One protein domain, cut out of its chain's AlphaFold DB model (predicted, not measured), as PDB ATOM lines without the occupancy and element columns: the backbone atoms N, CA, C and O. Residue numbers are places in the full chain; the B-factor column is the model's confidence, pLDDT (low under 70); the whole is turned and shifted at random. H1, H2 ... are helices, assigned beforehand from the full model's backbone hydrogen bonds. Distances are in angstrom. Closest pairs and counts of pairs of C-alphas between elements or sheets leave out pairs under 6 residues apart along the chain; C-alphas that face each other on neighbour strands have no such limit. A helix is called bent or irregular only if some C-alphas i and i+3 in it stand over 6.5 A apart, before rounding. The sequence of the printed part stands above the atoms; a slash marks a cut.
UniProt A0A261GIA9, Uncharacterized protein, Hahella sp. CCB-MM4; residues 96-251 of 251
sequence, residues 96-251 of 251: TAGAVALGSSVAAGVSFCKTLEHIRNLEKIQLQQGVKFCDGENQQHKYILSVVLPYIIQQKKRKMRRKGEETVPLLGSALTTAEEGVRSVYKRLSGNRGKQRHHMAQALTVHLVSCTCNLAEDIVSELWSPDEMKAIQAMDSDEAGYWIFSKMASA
ATOM      1  N   THR A  96     -26.713 -36.180  -8.170       40.31
ATOM      2  CA  THR A  96     -26.538 -37.193  -9.210       40.31
ATOM      3  C   THR A  96     -25.167 -37.869  -9.082       40.31
ATOM      4  O   THR A  96     -24.134 -37.213  -8.946       40.31
ATOM      5  N   ALA A  97     -25.175 -39.201  -9.130       41.34
ATOM      6  CA  ALA A  97     -24.125 -40.122  -8.683       41.34
ATOM      7  C   ALA A  97     -22.708 -39.960  -9.292       41.34
ATOM      8  O   ALA A  97     -21.765 -40.563  -8.781       41.34
ATOM      9  N   GLY A  98     -22.512 -39.144 -10.333       30.27
ATOM     10  CA  GLY A  98     -21.217 -38.984 -11.014       30.27
ATOM     11  C   GLY A  98     -20.159 -38.207 -10.216       30.27
ATOM     12  O   GLY A  98     -18.994 -38.600 -10.193       30.27
ATOM     13  N   ALA A  99     -20.540 -37.146  -9.496       30.80
ATOM     14  CA  ALA A  99     -19.588 -36.341  -8.714       30.80
ATOM     15  C   ALA A  99     -19.214 -36.996  -7.369       30.80
ATOM     16  O   ALA A  99     -18.114 -36.801  -6.847       30.80
ATOM     17  N   VAL A 100     -20.111 -37.826  -6.825       38.28
ATOM     18  CA  VAL A 100     -19.900 -38.529  -5.552       38.28
ATOM     19  C   VAL A 100     -18.850 -39.632  -5.700       38.28
ATOM     20  O   VAL A 100     -18.100 -39.861  -4.760       38.28
ATOM     21  N   ALA A 101     -18.726 -40.271  -6.869       36.81
ATOM     22  CA  ALA A 101     -17.784 -41.372  -7.087       36.81
ATOM     23  C   ALA A 101     -16.301 -40.936  -7.134       36.81
ATOM     24  O   ALA A 101     -15.434 -41.651  -6.630       36.81
ATOM     25  N   LEU A 102     -15.998 -39.752  -7.680       34.12
ATOM     26  CA  LEU A 102     -14.628 -39.208  -7.710       34.12
ATOM     27  C   LEU A 102     -14.261 -38.475  -6.407       34.12
ATOM     28  O   LEU A 102     -13.124 -38.559  -5.943       34.12
ATOM     29  N   GLY A 103     -15.224 -37.811  -5.758       30.44
ATOM     30  CA  GLY A 103     -15.011 -37.211  -4.437       30.44
ATOM     31  C   GLY A 103     -14.853 -38.252  -3.321       30.44
ATOM     32  O   GLY A 103     -14.022 -38.083  -2.425       30.44
ATOM     33  N   SER A 104     -15.606 -39.358  -3.383       40.50
ATOM     34  CA  SER A 104     -15.549 -40.433  -2.386       40.50
ATOM     35  C   SER A 104     -14.269 -41.251  -2.469       40.50
ATOM     36  O   SER A 104     -13.801 -41.698  -1.433       40.50
ATOM     37  N   SER A 105     -13.651 -41.396  -3.641       37.88
ATOM     38  CA  SER A 105     -12.388 -42.127  -3.798       37.88
ATOM     39  C   SER A 105     -11.198 -41.349  -3.219       37.88
ATOM     40  O   SER A 105     -10.382 -41.932  -2.502       37.88
ATOM     41  N   VAL A 106     -11.144 -40.021  -3.391       39.62
ATOM     42  CA  VAL A 106     -10.129 -39.171  -2.732       39.62
ATOM     43  C   VAL A 106     -10.375 -39.083  -1.221       39.62
ATOM     44  O   VAL A 106      -9.448 -39.253  -0.427       39.62
ATOM     45  N   ALA A 107     -11.626 -38.885  -0.788       45.94
ATOM     46  CA  ALA A 107     -11.969 -38.837   0.635       45.94
ATOM     47  C   ALA A 107     -11.781 -40.195   1.340       45.94
ATOM     48  O   ALA A 107     -11.319 -40.234   2.485       45.94
ATOM     49  N   ALA A 108     -12.078 -41.311   0.668       43.38
ATOM     50  CA  ALA A 108     -11.795 -42.662   1.150       43.38
ATOM     51  C   ALA A 108     -10.287 -42.906   1.225       43.38
ATOM     52  O   ALA A 108      -9.830 -43.426   2.239       43.38
ATOM     53  N   GLY A 109      -9.514 -42.441   0.238       44.56
ATOM     54  CA  GLY A 109      -8.050 -42.475   0.251       44.56
ATOM     55  C   GLY A 109      -7.447 -41.718   1.436       44.56
ATOM     56  O   GLY A 109      -6.682 -42.289   2.208       44.56
ATOM     57  N   VAL A 110      -7.855 -40.466   1.677       54.59
ATOM     58  CA  VAL A 110      -7.389 -39.682   2.841       54.59
ATOM     59  C   VAL A 110      -7.814 -40.341   4.158       54.59
ATOM     60  O   VAL A 110      -7.034 -40.437   5.106       54.59
ATOM     61  N   SER A 111      -9.050 -40.835   4.226       56.50
ATOM     62  CA  SER A 111      -9.586 -41.554   5.387       56.50
ATOM     63  C   SER A 111      -8.862 -42.883   5.639       56.50
ATOM     64  O   SER A 111      -8.729 -43.297   6.793       56.50
ATOM     65  N   PHE A 112      -8.381 -43.548   4.590       56.41
ATOM     66  CA  PHE A 112      -7.578 -44.766   4.645       56.41
ATOM     67  C   PHE A 112      -6.151 -44.468   5.111       56.41
ATOM     68  O   PHE A 112      -5.708 -45.081   6.078       56.41
ATOM     69  N   CYS A 113      -5.485 -43.461   4.535       62.50
ATOM     70  CA  CYS A 113      -4.156 -43.010   4.959       62.50
ATOM     71  C   CYS A 113      -4.127 -42.619   6.441       62.50
ATOM     72  O   CYS A 113      -3.283 -43.110   7.185       62.50
ATOM     73  N   LYS A 114      -5.116 -41.846   6.909       68.75
ATOM     74  CA  LYS A 114      -5.261 -41.525   8.340       68.75
ATOM     75  C   LYS A 114      -5.485 -42.773   9.197       68.75
ATOM     76  O   LYS A 114      -4.991 -42.864  10.314       68.75
ATOM     77  N   THR A 115      -6.233 -43.759   8.689       66.25
ATOM     78  CA  THR A 115      -6.450 -45.022   9.418       66.25
ATOM     79  C   THR A 115      -5.154 -45.837   9.517       66.25
ATOM     80  O   THR A 115      -4.880 -46.391  10.579       66.25
ATOM     81  N   LEU A 116      -4.345 -45.874   8.454       69.62
ATOM     82  CA  LEU A 116      -3.020 -46.502   8.446       69.62
ATOM     83  C   LEU A 116      -2.060 -45.828   9.426       69.62
ATOM     84  O   LEU A 116      -1.369 -46.519  10.167       69.62
ATOM     85  N   GLU A 117      -2.032 -44.498   9.442       75.44
ATOM     86  CA  GLU A 117      -1.198 -43.718  10.356       75.44
ATOM     87  C   GLU A 117      -1.554 -44.009  11.818       75.44
ATOM     88  O   GLU A 117      -0.683 -44.399  12.591       75.44
ATOM     89  N   HIS A 118      -2.844 -43.993  12.169       77.31
ATOM     90  CA  HIS A 118      -3.293 -44.388  13.508       77.31
ATOM     91  C   HIS A 118      -2.917 -45.828  13.879       77.31
ATOM     92  O   HIS A 118      -2.622 -46.107  15.038       77.31
ATOM     93  N   ILE A 119      -2.960 -46.771  12.930       79.81
ATOM     94  CA  ILE A 119      -2.539 -48.155  13.198       79.81
ATOM     95  C   ILE A 119      -1.038 -48.196  13.486       79.81
ATOM     96  O   ILE A 119      -0.641 -48.824  14.463       79.81
ATOM     97  N   ARG A 120      -0.218 -47.493  12.694       80.69
ATOM     98  CA  ARG A 120       1.235 -47.424  12.904       80.69
ATOM     99  C   ARG A 120       1.589 -46.779  14.239       80.69
ATOM    100  O   ARG A 120       2.486 -47.270  14.914       80.69
ATOM    101  N   ASN A 121       0.882 -45.725  14.641       83.19
ATOM    102  CA  ASN A 121       1.111 -45.086  15.935       83.19
ATOM    103  C   ASN A 121       0.756 -46.024  17.095       83.19
ATOM    104  O   ASN A 121       1.550 -46.173  18.022       83.19
ATOM    105  N   LEU A 122      -0.369 -46.742  17.013       84.62
ATOM    106  CA  LEU A 122      -0.741 -47.743  18.021       84.62
ATOM    107  C   LEU A 122       0.238 -48.926  18.072       84.62
ATOM    108  O   LEU A 122       0.577 -49.397  19.154       84.62
ATOM    109  N   GLU A 123       0.732 -49.391  16.924       85.12
ATOM    110  CA  GLU A 123       1.779 -50.419  16.858       85.12
ATOM    111  C   GLU A 123       3.106 -49.908  17.435       85.12
ATOM    112  O   GLU A 123       3.797 -50.639  18.141       85.12
ATOM    113  N   LYS A 124       3.442 -48.632  17.219       85.56
ATOM    114  CA  LYS A 124       4.615 -47.995  17.826       85.56
ATOM    115  C   LYS A 124       4.492 -47.926  19.350       85.56
ATOM    116  O   LYS A 124       5.464 -48.235  20.032       85.56
ATOM    117  N   ILE A 125       3.313 -47.591  19.880       82.69
ATOM    118  CA  ILE A 125       3.025 -47.653  21.324       82.69
ATOM    119  C   ILE A 125       3.212 -49.088  21.831       82.69
ATOM    120  O   ILE A 125       3.863 -49.304  22.852       82.69
ATOM    121  N   GLN A 126       2.724 -50.082  21.082       82.75
ATOM    122  CA  GLN A 126       2.887 -51.493  21.431       82.75
ATOM    123  C   GLN A 126       4.354 -51.939  21.452       82.75
ATOM    124  O   GLN A 126       4.668 -52.856  22.198       82.75
ATOM    125  N   LEU A 127       5.243 -51.329  20.663       79.38
ATOM    126  CA  LEU A 127       6.676 -51.651  20.634       79.38
ATOM    127  C   LEU A 127       7.471 -50.996  21.775       79.38
ATOM    128  O   LEU A 127       8.552 -51.470  22.110       79.38
ATOM    129  N   GLN A 128       6.945 -49.949  22.413       74.62
ATOM    130  CA  GLN A 128       7.602 -49.236  23.519       74.62
ATOM    131  C   GLN A 128       7.400 -49.920  24.890       74.62
ATOM    132  O   GLN A 128       7.360 -49.249  25.924       74.62
ATOM    133  N   GLN A 129       7.268 -51.255  24.909       59.66
ATOM    134  CA  GLN A 129       7.003 -52.056  26.113       59.66
ATOM    135  C   GLN A 129       8.142 -51.889  27.128       59.66
ATOM    136  O   GLN A 129       9.182 -52.527  27.006       59.66
ATOM    137  N   GLY A 130       7.962 -51.017  28.122       57.22
ATOM    138  CA  GLY A 130       8.913 -50.853  29.229       57.22
ATOM    139  C   GLY A 130       9.282 -49.419  29.607       57.22
ATOM    140  O   GLY A 130       9.946 -49.240  30.619       57.22
ATOM    141  N   VAL A 131       8.855 -48.398  28.852       60.09
ATOM    142  CA  VAL A 131       9.247 -46.988  29.113       60.09
ATOM    143  C   VAL A 131       8.088 -46.134  29.649       60.09
ATOM    144  O   VAL A 131       8.241 -44.945  29.912       60.09
ATOM    145  N   LYS A 132       6.893 -46.710  29.803       72.88
ATOM    146  CA  LYS A 132       5.696 -45.946  30.164       72.88
ATOM    147  C   LYS A 132       5.447 -46.011  31.666       72.88
ATOM    148  O   LYS A 132       5.298 -47.087  32.236       72.88
ATOM    149  N   PHE A 133       5.416 -44.833  32.276       81.06
ATOM    150  CA  PHE A 133       5.073 -44.637  33.675       81.06
ATOM    151  C   PHE A 133       3.600 -44.986  33.932       81.06
ATOM    152  O   PHE A 133       2.738 -44.708  33.092       81.06
ATOM    153  N   CYS A 134       3.340 -45.624  35.072       84.06
ATOM    154  CA  CYS A 134       2.012 -45.999  35.535       84.06
ATOM    155  C   CYS A 134       2.018 -46.087  37.063       84.06
ATOM    156  O   CYS A 134       2.694 -46.956  37.610       84.06
ATOM    157  N   ASP A 135       1.228 -45.239  37.723       84.38
ATOM    158  CA  ASP A 135       1.043 -45.277  39.187       84.38
ATOM    159  C   ASP A 135       0.054 -46.361  39.650       84.38
ATOM    160  O   ASP A 135      -0.087 -46.633  40.840       84.38
ATOM    161  N   GLY A 136      -0.639 -46.992  38.699       80.06
ATOM    162  CA  GLY A 136      -1.585 -48.075  38.946       80.06
ATOM    163  C   GLY A 136      -0.954 -49.457  39.112       80.06
ATOM    164  O   GLY A 136       0.256 -49.662  39.019       80.06
ATOM    165  N   GLU A 137      -1.816 -50.458  39.283       80.88
ATOM    166  CA  GLU A 137      -1.388 -51.848  39.402       80.88
ATOM    167  C   GLU A 137      -0.717 -52.351  38.108       80.88
ATOM    168  O   GLU A 137      -1.299 -52.342  37.019       80.88
ATOM    169  N   ASN A 138       0.510 -52.869  38.234       81.62
ATOM    170  CA  ASN A 138       1.311 -53.352  37.102       81.62
ATOM    171  C   ASN A 138       0.602 -54.477  36.312       81.62
ATOM    172  O   ASN A 138       0.779 -54.611  35.101       81.62
ATOM    173  N   GLN A 139      -0.244 -55.278  36.969       84.12
ATOM    174  CA  GLN A 139      -1.034 -56.309  36.291       84.12
ATOM    175  C   GLN A 139      -2.043 -55.710  35.303       84.12
ATOM    176  O   GLN A 139      -2.136 -56.177  34.168       84.12
ATOM    177  N   GLN A 140      -2.746 -54.643  35.695       82.81
ATOM    178  CA  GLN A 140      -3.705 -53.953  34.829       82.81
ATOM    179  C   GLN A 140      -2.997 -53.250  33.668       82.81
ATOM    180  O   GLN A 140      -3.435 -53.355  32.521       82.81
ATOM    181  N   HIS A 141      -1.844 -52.631  33.938       85.56
ATOM    182  CA  HIS A 141      -0.999 -52.035  32.906       85.56
ATOM    183  C   HIS A 141      -0.574 -53.071  31.848       85.56
ATOM    184  O   HIS A 141      -0.749 -52.869  30.643       85.56
ATOM    185  N   LYS A 142      -0.084 -54.238  32.292       86.38
ATOM    186  CA  LYS A 142       0.276 -55.354  31.402       86.38
ATOM    187  C   LYS A 142      -0.930 -55.909  30.651       86.38
ATOM    188  O   LYS A 142      -0.797 -56.264  29.480       86.38
ATOM    189  N   TYR A 143      -2.096 -55.984  31.288       87.81
ATOM    190  CA  TYR A 143      -3.331 -56.425  30.641       87.81
ATOM    191  C   TYR A 143      -3.738 -55.481  29.502       87.81
ATOM    192  O   TYR A 143      -4.052 -55.932  28.399       87.81
ATOM    193  N   ILE A 144      -3.652 -54.168  29.720       89.38
ATOM    194  CA  ILE A 144      -3.946 -53.174  28.683       89.38
ATOM    195  C   ILE A 144      -2.972 -53.305  27.514       89.38
ATOM    196  O   ILE A 144      -3.400 -53.352  26.360       89.38
ATOM    197  N   LEU A 145      -1.681 -53.451  27.804       87.56
ATOM    198  CA  LEU A 145      -0.648 -53.592  26.782       87.56
ATOM    199  C   LEU A 145      -0.780 -54.886  25.960       87.56
ATOM    200  O   LEU A 145      -0.591 -54.868  24.746       87.56
ATOM    201  N   SER A 146      -1.081 -56.012  26.613       84.69
ATOM    202  CA  SER A 146      -1.059 -57.348  25.992       84.69
ATOM    203  C   SER A 146      -2.402 -57.799  25.419       84.69
ATOM    204  O   SER A 146      -2.423 -58.630  24.512       84.69
ATOM    205  N   VAL A 147      -3.522 -57.261  25.910       88.00
ATOM    206  CA  VAL A 147      -4.869 -57.701  25.520       88.00
ATOM    207  C   VAL A 147      -5.663 -56.566  24.877       88.00
ATOM    208  O   VAL A 147      -6.143 -56.714  23.751       88.00
ATOM    209  N   VAL A 148      -5.780 -55.419  25.553       89.19
ATOM    210  CA  VAL A 148      -6.647 -54.314  25.104       89.19
ATOM    211  C   VAL A 148      -6.077 -53.609  23.870       89.19
ATOM    212  O   VAL A 148      -6.790 -53.420  22.882       89.19
ATOM    213  N   LEU A 149      -4.793 -53.251  23.882       87.81
ATOM    214  CA  LEU A 149      -4.146 -52.560  22.766       87.81
ATOM    215  C   LEU A 149      -4.151 -53.408  21.477       87.81
ATOM    216  O   LEU A 149      -4.628 -52.913  20.449       87.81
ATOM    217  N   PRO A 150      -3.761 -54.701  21.497       86.75
ATOM    218  CA  PRO A 150      -3.888 -55.564  20.325       86.75
ATOM    219  C   PRO A 150      -5.329 -55.692  19.832       86.75
ATOM    220  O   PRO A 150      -5.569 -55.721  18.623       86.75
ATOM    221  N   TYR A 151      -6.307 -55.721  20.742       86.50
ATOM    222  CA  TYR A 151      -7.718 -55.734  20.372       86.50
ATOM    223  C   TYR A 151      -8.123 -54.472  19.592       86.50
ATOM    224  O   TYR A 151      -8.758 -54.583  18.539       86.50
ATOM    225  N   ILE A 152      -7.730 -53.283  20.061       85.44
ATOM    226  CA  ILE A 152      -8.004 -52.000  19.389       85.44
ATOM    227  C   ILE A 152      -7.359 -51.967  17.998       85.44
ATOM    228  O   ILE A 152      -8.024 -51.613  17.018       85.44
ATOM    229  N   ILE A 153      -6.095 -52.393  17.890       83.81
ATOM    230  CA  ILE A 153      -5.372 -52.478  16.612       83.81
ATOM    231  C   ILE A 153      -6.119 -53.401  15.638       83.81
ATOM    232  O   ILE A 153      -6.336 -53.037  14.481       83.81
ATOM    233  N   GLN A 154      -6.583 -54.568  16.097       80.12
ATOM    234  CA  GLN A 154      -7.354 -55.493  15.262       80.12
ATOM    235  C   GLN A 154      -8.690 -54.906  14.790       80.12
ATOM    236  O   GLN A 154      -9.067 -55.141  13.640       80.12
ATOM    237  N   GLN A 155      -9.414 -54.150  15.627       80.75
ATOM    238  CA  GLN A 155     -10.647 -53.476  15.191       80.75
ATOM    239  C   GLN A 155     -10.341 -52.465  14.078       80.75
ATOM    240  O   GLN A 155     -10.910 -52.577  12.991       80.75
ATOM    241  N   LYS A 156      -9.346 -51.587  14.277       78.88
ATOM    242  CA  LYS A 156      -8.950 -50.596  13.263       78.88
ATOM    243  C   LYS A 156      -8.482 -51.246  11.958       78.88
ATOM    244  O   LYS A 156      -8.864 -50.785  10.881       78.88
ATOM    245  N   LYS A 157      -7.727 -52.351  12.028       74.38
ATOM    246  CA  LYS A 157      -7.331 -53.138  10.845       74.38
ATOM    247  C   LYS A 157      -8.540 -53.711  10.100       74.38
ATOM    248  O   LYS A 157      -8.581 -53.644   8.874       74.38
ATOM    249  N   ARG A 158      -9.553 -54.220  10.810       72.62
ATOM    250  CA  ARG A 158     -10.798 -54.710  10.187       72.62
ATOM    251  C   ARG A 158     -11.572 -53.593   9.494       72.62
ATOM    252  O   ARG A 158     -12.039 -53.791   8.380       72.62
ATOM    253  N   LYS A 159     -11.681 -52.411  10.096       71.19
ATOM    254  CA  LYS A 159     -12.326 -51.268   9.435       71.19
ATOM    255  C   LYS A 159     -11.543 -50.750   8.243       71.19
ATOM    256  O   LYS A 159     -12.151 -50.386   7.243       71.19
ATOM    257  N   MET A 160     -10.218 -50.729   8.328       64.94
ATOM    258  CA  MET A 160      -9.370 -50.424   7.180       64.94
ATOM    259  C   MET A 160      -9.626 -51.408   6.034       64.94
ATOM    260  O   MET A 160      -9.796 -50.973   4.901       64.94
ATOM    261  N   ARG A 161      -9.727 -52.709   6.334       63.09
ATOM    262  CA  ARG A 161     -10.069 -53.736   5.345       63.09
ATOM    263  C   ARG A 161     -11.436 -53.486   4.703       63.09
ATOM    264  O   ARG A 161     -11.515 -53.497   3.485       63.09
ATOM    265  N   ARG A 162     -12.468 -53.163   5.492       66.06
ATOM    266  CA  ARG A 162     -13.804 -52.816   4.963       66.06
ATOM    267  C   ARG A 162     -13.774 -51.611   4.026       66.06
ATOM    268  O   ARG A 162     -14.308 -51.686   2.931       66.06
ATOM    269  N   LYS A 163     -13.077 -50.537   4.413       62.38
ATOM    270  CA  LYS A 163     -12.879 -49.370   3.536       62.38
ATOM    271  C   LYS A 163     -12.117 -49.730   2.257       62.38
ATOM    272  O   LYS A 163     -12.420 -49.195   1.202       62.38
ATOM    273  N   GLY A 164     -11.127 -50.620   2.364       54.38
ATOM    274  CA  GLY A 164     -10.343 -51.116   1.234       54.38
ATOM    275  C   GLY A 164     -11.183 -51.916   0.234       54.38
ATOM    276  O   GLY A 164     -11.082 -51.692  -0.971       54.38
ATOM    277  N   GLU A 165     -12.050 -52.797   0.738       52.94
ATOM    278  CA  GLU A 165     -12.989 -53.595  -0.062       52.94
ATOM    279  C   GLU A 165     -14.048 -52.711  -0.752       52.94
ATOM    280  O   GLU A 165     -14.400 -52.966  -1.900       52.94
ATOM    281  N   GLU A 166     -14.484 -51.617  -0.117       52.53
ATOM    282  CA  GLU A 166     -15.352 -50.601  -0.742       52.53
ATOM    283  C   GLU A 166     -14.643 -49.824  -1.870       52.53
ATOM    284  O   GLU A 166     -15.283 -49.418  -2.838       52.53
ATOM    285  N   THR A 167     -13.322 -49.626  -1.775       48.84
ATOM    286  CA  THR A 167     -12.535 -48.900  -2.791       48.84
ATOM    287  C   THR A 167     -12.078 -49.746  -3.981       48.84
ATOM    288  O   THR A 167     -11.738 -49.177  -5.016       48.84
ATOM    289  N   VAL A 168     -12.067 -51.080  -3.875       44.28
ATOM    290  CA  VAL A 168     -11.634 -51.977  -4.962       44.28
ATOM    291  C   VAL A 168     -12.730 -53.015  -5.243       44.28
ATOM    292  O   VAL A 168     -12.692 -54.114  -4.693       44.28
ATOM    293  N   PRO A 169     -13.695 -52.715  -6.138       46.69
ATOM    294  CA  PRO A 169     -14.839 -53.592  -6.416       46.69
ATOM    295  C   PRO A 169     -14.482 -54.933  -7.079       46.69
ATOM    296  O   PRO A 169     -15.347 -55.791  -7.228       46.69
ATOM    297  N   LEU A 170     -13.237 -55.107  -7.535       44.06
ATOM    298  CA  LEU A 170     -12.886 -56.087  -8.568       44.06
ATOM    299  C   LEU A 170     -12.208 -57.365  -8.054       44.06
ATOM    300  O   LEU A 170     -12.013 -58.293  -8.833       44.06
ATOM    301  N   LEU A 171     -11.867 -57.460  -6.765       43.81
ATOM    302  CA  LEU A 171     -11.164 -58.628  -6.221       43.81
ATOM    303  C   LEU A 171     -11.755 -59.067  -4.868       43.81
ATOM    304  O   LEU A 171     -11.199 -58.788  -3.811       43.81
ATOM    305  N   GLY A 172     -12.877 -59.798  -4.911       42.91
ATOM    306  CA  GLY A 172     -13.249 -60.752  -3.847       42.91
ATOM    307  C   GLY A 172     -14.481 -60.456  -2.976       42.91
ATOM    308  O   GLY A 172     -14.722 -61.194  -2.023       42.91
ATOM    309  N   SER A 173     -15.294 -59.443  -3.281       45.53
ATOM    310  CA  SER A 173     -16.344 -58.912  -2.386       45.53
ATOM    311  C   SER A 173     -17.647 -59.728  -2.254       45.53
ATOM    312  O   SER A 173     -18.532 -59.330  -1.497       45.53
ATOM    313  N   ALA A 174     -17.812 -60.876  -2.917       44.03
ATOM    314  CA  ALA A 174     -19.051 -61.665  -2.791       44.03
ATOM    315  C   ALA A 174     -19.008 -62.718  -1.664       44.03
ATOM    316  O   ALA A 174     -20.027 -62.991  -1.032       44.03
ATOM    317  N   LEU A 175     -17.837 -63.298  -1.384       43.69
ATOM    318  CA  LEU A 175     -17.712 -64.457  -0.485       43.69
ATOM    319  C   LEU A 175     -17.421 -64.053   0.971       43.69
ATOM    320  O   LEU A 175     -18.015 -64.603   1.897       43.69
ATOM    321  N   THR A 176     -16.586 -63.035   1.190       46.91
ATOM    322  CA  THR A 176     -16.261 -62.515   2.534       46.91
ATOM    323  C   THR A 176     -17.440 -61.787   3.180       46.91
ATOM    324  O   THR A 176     -17.675 -61.919   4.382       46.91
ATOM    325  N   THR A 177     -18.234 -61.074   2.384       50.19
ATOM    326  CA  THR A 177     -19.397 -60.305   2.848       50.19
ATOM    327  C   THR A 177     -20.522 -61.213   3.357       50.19
ATOM    328  O   THR A 177     -21.200 -60.872   4.327       50.19
ATOM    329  N   ALA A 178     -20.684 -62.404   2.767       46.72
ATOM    330  CA  ALA A 178     -21.665 -63.393   3.208       46.72
ATOM    331  C   ALA A 178     -21.279 -64.032   4.554       46.72
ATOM    332  O   ALA A 178     -22.101 -64.069   5.471       46.72
ATOM    333  N   GLU A 179     -20.025 -64.464   4.727       47.72
ATOM    334  CA  GLU A 179     -19.548 -65.026   6.001       47.72
ATOM    335  C   GLU A 179     -19.523 -63.986   7.132       47.72
ATOM    336  O   GLU A 179     -19.924 -64.281   8.266       47.72
ATOM    337  N   GLU A 180     -19.106 -62.746   6.849       51.12
ATOM    338  CA  GLU A 180     -19.197 -61.653   7.821       51.12
ATOM    339  C   GLU A 180     -20.655 -61.320   8.158       51.12
ATOM    340  O   GLU A 180     -20.973 -61.085   9.330       51.12
ATOM    341  N   GLY A 181     -21.549 -61.378   7.168       50.03
ATOM    342  CA  GLY A 181     -22.993 -61.250   7.330       50.03
ATOM    343  C   GLY A 181     -23.548 -62.291   8.298       50.03
ATOM    344  O   GLY A 181     -24.100 -61.920   9.337       50.03
ATOM    345  N   VAL A 182     -23.304 -63.578   8.039       51.59
ATOM    346  CA  VAL A 182     -23.766 -64.700   8.875       51.59
ATOM    347  C   VAL A 182     -23.180 -64.627  10.280       51.59
ATOM    348  O   VAL A 182     -23.906 -64.776  11.259       51.59
ATOM    349  N   ARG A 183     -21.889 -64.312  10.430       55.12
ATOM    350  CA  ARG A 183     -21.260 -64.183  11.753       55.12
ATOM    351  C   ARG A 183     -21.764 -62.960  12.516       55.12
ATOM    352  O   ARG A 183     -21.826 -62.990  13.746       55.12
ATOM    353  N   SER A 184     -22.129 -61.883  11.821       51.00
ATOM    354  CA  SER A 184     -22.761 -60.714  12.436       51.00
ATOM    355  C   SER A 184     -24.184 -61.022  12.897       51.00
ATOM    356  O   SER A 184     -24.548 -60.619  13.999       51.00
ATOM    357  N   VAL A 185     -24.949 -61.785  12.111       52.72
ATOM    358  CA  VAL A 185     -26.295 -62.256  12.456       52.72
ATOM    359  C   VAL A 185     -26.222 -63.255  13.608       52.72
ATOM    360  O   VAL A 185     -26.929 -63.094  14.590       52.72
ATOM    361  N   TYR A 186     -25.279 -64.194  13.589       52.09
ATOM    362  CA  TYR A 186     -25.030 -65.117  14.695       52.09
ATOM    363  C   TYR A 186     -24.642 -64.383  15.986       52.09
ATOM    364  O   TYR A 186     -25.119 -64.716  17.067       52.09
ATOM    365  N   LYS A 187     -23.821 -63.330  15.903       53.22
ATOM    366  CA  LYS A 187     -23.508 -62.467  17.057       53.22
ATOM    367  C   LYS A 187     -24.706 -61.640  17.533       53.22
ATOM    368  O   LYS A 187     -24.781 -61.363  18.724       53.22
ATOM    369  N   ARG A 188     -25.616 -61.247  16.629       52.25
ATOM    370  CA  ARG A 188     -26.898 -60.605  16.979       52.25
ATOM    371  C   ARG A 188     -27.816 -61.596  17.701       52.25
ATOM    372  O   ARG A 188     -28.346 -61.261  18.747       52.25
ATOM    373  N   LEU A 189     -27.933 -62.821  17.191       48.28
ATOM    374  CA  LEU A 189     -28.797 -63.866  17.747       48.28
ATOM    375  C   LEU A 189     -28.273 -64.432  19.072       48.28
ATOM    376  O   LEU A 189     -29.057 -64.725  19.964       48.28
ATOM    377  N   SER A 190     -26.954 -64.552  19.229       52.84
ATOM    378  CA  SER A 190     -26.332 -65.046  20.466       52.84
ATOM    379  C   SER A 190     -26.214 -63.993  21.575       52.84
ATOM    380  O   SER A 190     -25.678 -64.307  22.633       52.84
ATOM    381  N   GLY A 191     -26.630 -62.739  21.343       53.12
ATOM    382  CA  GLY A 191     -26.560 -61.657  22.340       53.12
ATOM    383  C   GLY A 191     -25.140 -61.247  22.768       53.12
ATOM    384  O   GLY A 191     -24.967 -60.346  23.581       53.12
ATOM    385  N   ASN A 192     -24.097 -61.860  22.202       56.44
ATOM    386  CA  ASN A 192     -22.694 -61.603  22.546       56.44
ATOM    387  C   ASN A 192     -22.091 -60.419  21.776       56.44
ATOM    388  O   ASN A 192     -20.875 -60.181  21.802       56.44
ATOM    389  N   ARG A 193     -22.922 -59.677  21.037       57.00
ATOM    390  CA  ARG A 193     -22.483 -58.496  20.303       57.00
ATOM    391  C   ARG A 193     -22.080 -57.416  21.302       57.00
ATOM    392  O   ARG A 193     -22.831 -57.066  22.191       57.00
ATOM    393  N   GLY A 194     -20.863 -56.901  21.163       66.19
ATOM    394  CA  GLY A 194     -20.392 -55.792  21.993       66.19
ATOM    395  C   GLY A 194     -19.830 -56.188  23.359       66.19
ATOM    396  O   GLY A 194     -18.993 -55.445  23.846       66.19
ATOM    397  N   LYS A 195     -20.123 -57.374  23.914       73.19
ATOM    398  CA  LYS A 195     -19.611 -57.801  25.238       73.19
ATOM    399  C   LYS A 195     -18.086 -57.731  25.360       73.19
ATOM    400  O   LYS A 195     -17.553 -57.158  26.302       73.19
ATOM    401  N   GLN A 196     -17.376 -58.242  24.354       78.50
ATOM    402  CA  GLN A 196     -15.914 -58.141  24.313       78.50
ATOM    403  C   GLN A 196     -15.442 -56.687  24.144       78.50
ATOM    404  O   GLN A 196     -14.432 -56.312  24.720       78.50
ATOM    405  N   ARG A 197     -16.162 -55.854  23.377       79.38
ATOM    406  CA  ARG A 197     -15.816 -54.430  23.209       79.38
ATOM    407  C   ARG A 197     -16.002 -53.666  24.511       79.38
ATOM    408  O   ARG A 197     -15.121 -52.901  24.867       79.38
ATOM    409  N   HIS A 198     -17.113 -53.909  25.200       82.12
ATOM    410  CA  HIS A 198     -17.451 -53.294  26.474       82.12
ATOM    411  C   HIS A 198     -16.405 -53.639  27.523       82.12
ATOM    412  O   HIS A 198     -15.822 -52.739  28.101       82.12
ATOM    413  N   HIS A 199     -16.069 -54.921  27.680       84.62
ATOM    414  CA  HIS A 199     -15.047 -55.345  28.636       84.62
ATOM    415  C   HIS A 199     -13.679 -54.696  28.369       84.62
ATOM    416  O   HIS A 199     -13.012 -54.237  29.292       84.62
ATOM    417  N   MET A 200     -13.252 -54.626  27.102       86.38
ATOM    418  CA  MET A 200     -11.974 -53.996  26.742       86.38
ATOM    419  C   MET A 200     -12.008 -52.474  26.935       86.38
ATOM    420  O   MET A 200     -11.025 -51.899  27.395       86.38
ATOM    421  N   ALA A 201     -13.131 -51.829  26.610       86.50
ATOM    422  CA  ALA A 201     -13.330 -50.399  26.825       86.50
ATOM    423  C   ALA A 201     -13.376 -50.062  28.320       86.50
ATOM    424  O   ALA A 201     -12.718 -49.121  28.742       86.50
ATOM    425  N   GLN A 202     -14.078 -50.856  29.124       87.06
ATOM    426  CA  GLN A 202     -14.169 -50.702  30.572       87.06
ATOM    427  C   GLN A 202     -12.793 -50.835  31.229       87.06
ATOM    428  O   GLN A 202     -12.410 -49.959  31.995       87.06
ATOM    429  N   ALA A 203     -12.011 -51.864  30.876       89.25
ATOM    430  CA  ALA A 203     -10.656 -52.038  31.402       89.25
ATOM    431  C   ALA A 203      -9.747 -50.834  31.090       89.25
ATOM    432  O   ALA A 203      -9.008 -50.377  31.958       89.25
ATOM    433  N   LEU A 204      -9.830 -50.292  29.868       91.19
ATOM    434  CA  LEU A 204      -9.091 -49.086  29.490       91.19
ATOM    435  C   LEU A 204      -9.579 -47.849  30.253       91.19
ATOM    436  O   LEU A 204      -8.764 -47.059  30.715       91.19
ATOM    437  N   THR A 205     -10.895 -47.694  30.383       89.06
ATOM    438  CA  THR A 205     -11.541 -46.536  31.018       89.06
ATOM    439  C   THR A 205     -11.208 -46.469  32.497       89.06
ATOM    440  O   THR A 205     -10.732 -45.444  32.969       89.06
ATOM    441  N   VAL A 206     -11.408 -47.572  33.223       89.06
ATOM    442  CA  VAL A 206     -11.109 -47.647  34.654       89.06
ATOM    443  C   VAL A 206      -9.648 -47.295  34.897       89.06
ATOM    444  O   VAL A 206      -9.361 -46.480  35.767       89.06
ATOM    445  N   HIS A 207      -8.726 -47.839  34.101       90.00
ATOM    446  CA  HIS A 207      -7.302 -47.557  34.263       90.00
ATOM    447  C   HIS A 207      -6.913 -46.121  33.879       90.00
ATOM    448  O   HIS A 207      -6.077 -45.531  34.552       90.00
ATOM    449  N   LEU A 208      -7.526 -45.538  32.843       91.31
ATOM    450  CA  LEU A 208      -7.321 -44.133  32.471       91.31
ATOM    451  C   LEU A 208      -7.769 -43.181  33.592       91.31
ATOM    452  O   LEU A 208      -7.069 -42.224  33.904       91.31
ATOM    453  N   VAL A 209      -8.940 -43.446  34.176       90.38
ATOM    454  CA  VAL A 209      -9.615 -42.563  35.140       90.38
ATOM    455  C   VAL A 209      -9.031 -42.702  36.552       90.38
ATOM    456  O   VAL A 209      -8.898 -41.708  37.258       90.38
ATOM    457  N   SER A 210      -8.648 -43.915  36.965       88.12
ATOM    458  CA  SER A 210      -8.094 -44.188  38.306       88.12
ATOM    459  C   SER A 210      -6.592 -43.961  38.439       88.12
ATOM    460  O   SER A 210      -6.104 -43.865  39.563       88.12
ATOM    461  N   CYS A 211      -5.845 -43.950  37.334       87.56
ATOM    462  CA  CYS A 211      -4.385 -43.953  37.359       87.56
ATOM    463  C   CYS A 211      -3.805 -42.943  36.364       87.56
ATOM    464  O   CYS A 211      -4.310 -42.750  35.260       87.56
ATOM    465  N   THR A 212      -2.679 -42.350  36.740       88.06
ATOM    466  CA  THR A 212      -1.747 -41.627  35.866       88.06
ATOM    467  C   THR A 212      -0.913 -42.651  35.106       88.06
ATOM    468  O   THR A 212       0.027 -43.247  35.638       88.06
ATOM    469  N   CYS A 213      -1.312 -42.938  33.865       88.75
ATOM    470  CA  CYS A 213      -0.706 -43.981  33.046       88.75
ATOM    471  C   CYS A 213      -0.479 -43.488  31.619       88.75
ATOM    472  O   CYS A 213      -1.409 -43.432  30.812       88.75
ATOM    473  N   ASN A 214       0.790 -43.251  31.275       89.69
ATOM    474  CA  ASN A 214       1.175 -42.743  29.955       89.69
ATOM    475  C   ASN A 214       0.736 -43.694  28.833       89.69
ATOM    476  O   ASN A 214       0.424 -43.254  27.736       89.69
ATOM    477  N   LEU A 215       0.693 -45.007  29.093       88.94
ATOM    478  CA  LEU A 215       0.218 -45.979  28.108       88.94
ATOM    479  C   LEU A 215      -1.273 -45.787  27.798       88.94
ATOM    480  O   LEU A 215      -1.659 -45.808  26.634       88.94
ATOM    481  N   ALA A 216      -2.115 -45.630  28.822       89.31
ATOM    482  CA  ALA A 216      -3.545 -45.426  28.616       89.31
ATOM    483  C   ALA A 216      -3.819 -44.068  27.957       89.31
ATOM    484  O   ALA A 216      -4.617 -43.999  27.024       89.31
ATOM    485  N   GLU A 217      -3.102 -43.027  28.377       90.06
ATOM    486  CA  GLU A 217      -3.170 -41.689  27.783       90.06
ATOM    487  C   GLU A 217      -2.752 -41.696  26.311       90.06
ATOM    488  O   GLU A 217      -3.473 -41.157  25.473       90.06
ATOM    489  N   ASP A 218      -1.654 -42.368  25.954       88.69
ATOM    490  CA  ASP A 218      -1.198 -42.518  24.566       88.69
ATOM    491  C   ASP A 218      -2.233 -43.270  23.714       88.69
ATOM    492  O   ASP A 218      -2.542 -42.881  22.589       88.69
ATOM    493  N   ILE A 219      -2.825 -44.346  24.246       88.69
ATOM    494  CA  ILE A 219      -3.865 -45.100  23.533       88.69
ATOM    495  C   ILE A 219      -5.098 -44.221  23.306       88.69
ATOM    496  O   ILE A 219      -5.642 -44.194  22.200       88.69
ATOM    497  N   VAL A 220      -5.562 -43.510  24.333       88.00
ATOM    498  CA  VAL A 220      -6.791 -42.713  24.257       88.00
ATOM    499  C   VAL A 220      -6.572 -41.439  23.440       88.00
ATOM    500  O   VAL A 220      -7.462 -41.092  22.671       88.00
ATOM    501  N   SER A 221      -5.393 -40.820  23.488       85.44
ATOM    502  CA  SER A 221      -4.986 -39.698  22.618       85.44
ATOM    503  C   SER A 221      -4.638 -40.105  21.176       85.44
ATOM    504  O   SER A 221      -4.447 -39.255  20.310       85.44
ATOM    505  N   GLU A 222      -4.595 -41.403  20.876       84.81
ATOM    506  CA  GLU A 222      -4.635 -41.917  19.501       84.81
ATOM    507  C   GLU A 222      -6.063 -42.265  19.042       84.81
ATOM    508  O   GLU A 222      -6.365 -42.385  17.845       84.81
ATOM    509  N   LEU A 223      -6.986 -42.476  19.984       82.88
ATOM    510  CA  LEU A 223      -8.413 -42.641  19.697       82.88
ATOM    511  C   LEU A 223      -9.128 -41.291  19.561       82.88
ATOM    512  O   LEU A 223     -10.045 -41.159  18.741       82.88
ATOM    513  N   TRP A 224      -8.710 -40.312  20.345       79.69
ATOM    514  CA  TRP A 224      -9.205 -38.944  20.466       79.69
ATOM    515  C   TRP A 224      -8.035 -37.980  20.332       79.69
ATOM    516  O   TRP A 224      -6.906 -38.420  20.362       79.69
ATOM    517  N   SER A 225      -8.258 -36.685  20.153       78.62
ATOM    518  CA  SER A 225      -7.137 -35.738  20.264       78.62
ATOM    519  C   SER A 225      -6.588 -35.705  21.708       78.62
ATOM    520  O   SER A 225      -7.317 -36.063  22.635       78.62
ATOM    521  N   PRO A 226      -5.328 -35.293  21.941       79.25
ATOM    522  CA  PRO A 226      -4.756 -35.227  23.291       79.25
ATOM    523  C   PRO A 226      -5.550 -34.316  24.243       79.25
ATOM    524  O   PRO A 226      -5.647 -34.614  25.430       79.25
ATOM    525  N   ASP A 227      -6.168 -33.253  23.726       74.44
ATOM    526  CA  ASP A 227      -7.004 -32.349  24.524       74.44
ATOM    527  C   ASP A 227      -8.339 -33.004  24.916       74.44
ATOM    528  O   ASP A 227      -8.753 -32.942  26.073       74.44
ATOM    529  N   GLU A 228      -8.987 -33.703  23.975       77.75
ATOM    530  CA  GLU A 228     -10.194 -34.500  24.249       77.75
ATOM    531  C   GLU A 228      -9.893 -35.637  25.235       77.75
ATOM    532  O   GLU A 228     -10.697 -35.911  26.120       77.75
ATOM    533  N   MET A 229      -8.720 -36.268  25.129       85.69
ATOM    534  CA  MET A 229      -8.285 -37.309  26.060       85.69
ATOM    535  C   MET A 229      -8.231 -36.787  27.498       85.69
ATOM    536  O   MET A 229      -8.815 -37.423  28.368       85.69
ATOM    537  N   LYS A 230      -7.621 -35.619  27.744       81.19
ATOM    538  CA  LYS A 230      -7.559 -35.016  29.090       81.19
ATOM    539  C   LYS A 230      -8.944 -34.711  29.651       81.19
ATOM    540  O   LYS A 230      -9.198 -34.929  30.833       81.19
ATOM    541  N   ALA A 231      -9.848 -34.234  28.798       79.94
ATOM    542  CA  ALA A 231     -11.224 -33.983  29.193       79.94
ATOM    543  C   ALA A 231     -11.974 -35.290  29.518       79.94
ATOM    544  O   ALA A 231     -12.673 -35.334  30.522       79.94
ATOM    545  N   ILE A 232     -11.790 -36.362  28.735       80.50
ATOM    546  CA  ILE A 232     -12.354 -37.698  29.021       80.50
ATOM    547  C   ILE A 232     -11.763 -38.281  30.307       80.50
ATOM    548  O   ILE A 232     -12.480 -38.858  31.113       80.50
ATOM    549  N   GLN A 233     -10.457 -38.139  30.507       86.62
ATOM    550  CA  GLN A 233      -9.747 -38.661  31.667       86.62
ATOM    551  C   GLN A 233     -10.207 -37.992  32.970       86.62
ATOM    552  O   GLN A 233     -10.227 -38.654  34.003       86.62
ATOM    553  N   ALA A 234     -10.612 -36.720  32.926       83.69
ATOM    554  CA  ALA A 234     -11.177 -35.997  34.067       83.69
ATOM    555  C   ALA A 234     -12.644 -36.357  34.383       83.69
ATOM    556  O   ALA A 234     -13.150 -35.945  35.425       83.69
ATOM    557  N   MET A 235     -13.327 -37.110  33.515       84.25
ATOM    558  CA  MET A 235     -14.676 -37.619  33.780       84.25
ATOM    559  C   MET A 235     -14.623 -38.886  34.635       84.25
ATOM    560  O   MET A 235     -13.668 -39.663  34.566       84.25
ATOM    561  N   ASP A 236     -15.691 -39.142  35.386       83.25
ATOM    562  CA  ASP A 236     -15.872 -40.421  36.072       83.25
ATOM    563  C   ASP A 236     -16.043 -41.562  35.053       83.25
ATOM    564  O   ASP A 236     -16.437 -41.351  33.899       83.25
ATOM    565  N   SER A 237     -15.758 -42.800  35.471       81.00
ATOM    566  CA  SER A 237     -15.726 -43.955  34.562       81.00
ATOM    567  C   SER A 237     -17.028 -44.177  33.799       81.00
ATOM    568  O   SER A 237     -16.996 -44.713  32.694       81.00
ATOM    569  N   ASP A 238     -18.160 -43.777  34.377       76.12
ATOM    570  CA  ASP A 238     -19.484 -43.982  33.788       76.12
ATOM    571  C   ASP A 238     -19.711 -43.106  32.552       76.12
ATOM    572  O   ASP A 238     -20.325 -43.534  31.575       76.12
ATOM    573  N   GLU A 239     -19.145 -41.901  32.557       77.19
ATOM    574  CA  GLU A 239     -19.198 -40.980  31.424       77.19
ATOM    575  C   GLU A 239     -18.047 -41.252  30.450       77.19
ATOM    576  O   GLU A 239     -18.262 -41.400  29.242       77.19
ATOM    577  N   ALA A 240     -16.821 -41.401  30.966       79.00
ATOM    578  CA  ALA A 240     -15.633 -41.681  30.161       79.00
ATOM    579  C   ALA A 240     -15.769 -42.991  29.365       79.00
ATOM    580  O   ALA A 240     -15.361 -43.081  28.198       79.00
ATOM    581  N   GLY A 241     -16.390 -44.001  29.979       76.88
ATOM    582  CA  GLY A 241     -16.585 -45.326  29.404       76.88
ATOM    583  C   GLY A 241     -17.420 -45.296  28.135       76.88
ATOM    584  O   GLY A 241     -17.040 -45.900  27.125       76.88
ATOM    585  N   TYR A 242     -18.487 -44.496  28.135       79.12
ATOM    586  CA  TYR A 242     -19.322 -44.284  26.960       79.12
ATOM    587  C   TYR A 242     -18.518 -43.706  25.786       79.12
ATOM    588  O   TYR A 242     -18.581 -44.221  24.662       79.12
ATOM    589  N   TRP A 243     -17.701 -42.677  26.031       79.88
ATOM    590  CA  TRP A 243     -16.882 -42.042  24.995       79.88
ATOM    591  C   TRP A 243     -15.849 -43.001  24.404       79.88
ATOM    592  O   TRP A 243     -15.728 -43.117  23.179       79.88
ATOM    593  N   ILE A 244     -15.136 -43.745  25.247       81.81
ATOM    594  CA  ILE A 244     -14.122 -44.710  24.805       81.81
ATOM    595  C   ILE A 244     -14.775 -45.858  24.027       81.81
ATOM    596  O   ILE A 244     -14.344 -46.188  22.913       81.81
ATOM    597  N   PHE A 245     -15.862 -46.422  24.553       81.75
ATOM    598  CA  PHE A 245     -16.602 -47.491  23.893       81.75
ATOM    599  C   PHE A 245     -17.173 -47.053  22.549       81.75
ATOM    600  O   PHE A 245     -17.013 -47.774  21.562       81.75
ATOM    601  N   SER A 246     -17.776 -45.865  22.469       72.88
ATOM    602  CA  SER A 246     -18.328 -45.329  21.222       72.88
ATOM    603  C   SER A 246     -17.257 -45.235  20.130       72.88
ATOM    604  O   SER A 246     -17.482 -45.619  18.973       72.88
ATOM    605  N   LYS A 247     -16.038 -44.820  20.500       77.12
ATOM    606  CA  LYS A 247     -14.924 -44.691  19.564       77.12
ATOM    607  C   LYS A 247     -14.404 -46.051  19.119       77.12
ATOM    608  O   LYS A 247     -14.219 -46.242  17.915       77.12
ATOM    609  N   MET A 248     -14.271 -47.005  20.041       71.38
ATOM    610  CA  MET A 248     -13.910 -48.399  19.747       71.38
ATOM    611  C   MET A 248     -14.981 -49.136  18.931       71.38
ATOM    612  O   MET A 248     -14.654 -50.000  18.122       71.38
ATOM    613  N   ALA A 249     -16.259 -48.803  19.110       64.44
ATOM    614  CA  ALA A 249     -17.363 -49.375  18.350       64.44
ATOM    615  C   ALA A 249     -17.434 -48.818  16.924       64.44
ATOM    616  O   ALA A 249     -17.805 -49.550  16.004       64.44
ATOM    617  N   SER A 250     -17.060 -47.545  16.758       56.91
ATOM    618  CA  SER A 250     -16.950 -46.880  15.459       56.91
ATOM    619  C   SER A 250     -15.698 -47.283  14.671       56.91
ATOM    620  O   SER A 250     -15.589 -46.903  13.502       56.91
ATOM    621  N   ALA A 251     -14.740 -47.967  15.309       49.59
ATOM    622  CA  ALA A 251     -13.479 -48.441  14.742       49.59
ATOM    623  C   ALA A 251     -13.601 -49.807  14.066       49.59
ATOM    624  O   ALA A 251     -12.657 -50.070  13.304       49.59
TER     625      ALA A 251
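Overview. This is residues 96 to 251 of the 251 residues of an uncharacterized protein of Hahella sp. CCB-MM4 (UniProt A0A261GIA9). Two long helices, H1 and the bent but nearly straight H2, lie side by side along arm H2b, and four shorter helices, H4 to H7, cluster over them near the end where H1 leads into H2. H3, a helix of residues 175 to 189, swings away from the others and touches no helix, with its residues 178 to 183 and 186 to 189 standing free; residues 96 to 103, of which 98 to 103 belong to H1, stick out. The 156 printed residues hold seven named helices, H1 to H7 in order, and no named strand: all helix. The whole is only just compact, close to loose, with a radius of gyration of the C-alphas of 17.7 A, and spans 54 by 36 by 28 A.

Along the chain. H1, residues 98 to 127, measures 44.0 A from C-alpha 98 at (-21.217, -38.984, -11.014). H2, residues 138 to 167, was assigned as one helix by its hydrogen bonds but is bent, C-alphas 146 and 149 being 6.5 A apart: H2a is 138 to 146, H2b 149 to 167, 27.1 A. H3 is 175 to 189, H4 195 to 210, 22.1 A, H5 214 to 223, H6 226 to 233 and H7 237 to 249, ending at C-alpha 249 (-17.363, -49.375, 18.350).

Arrangement. H5 is the hub, touching five other helices, among them H4, where the closest C-alphas, those of Leu 208 in H4 and Ala 216 in H5, are 5.5 A apart. H1 and H2b touch, closest C-alphas Ile 119 and Ile 153 at 6.2 A, a shallow tilt of 20 degrees, opposite ways. H4 and H7 touch, closest C-alphas Ala 201 and Phe 245 at 5.3 A. Every O i to N i+4 pair is within hydrogen-bond range but in H1, 24 of 26, and H7, 7 of 9.

Size, cuts and confidence. The printed part has no cut and no long link. Residues 96 to 116, 129 to 131, 160 to 194 and 249 to 251 are under pLDDT 70.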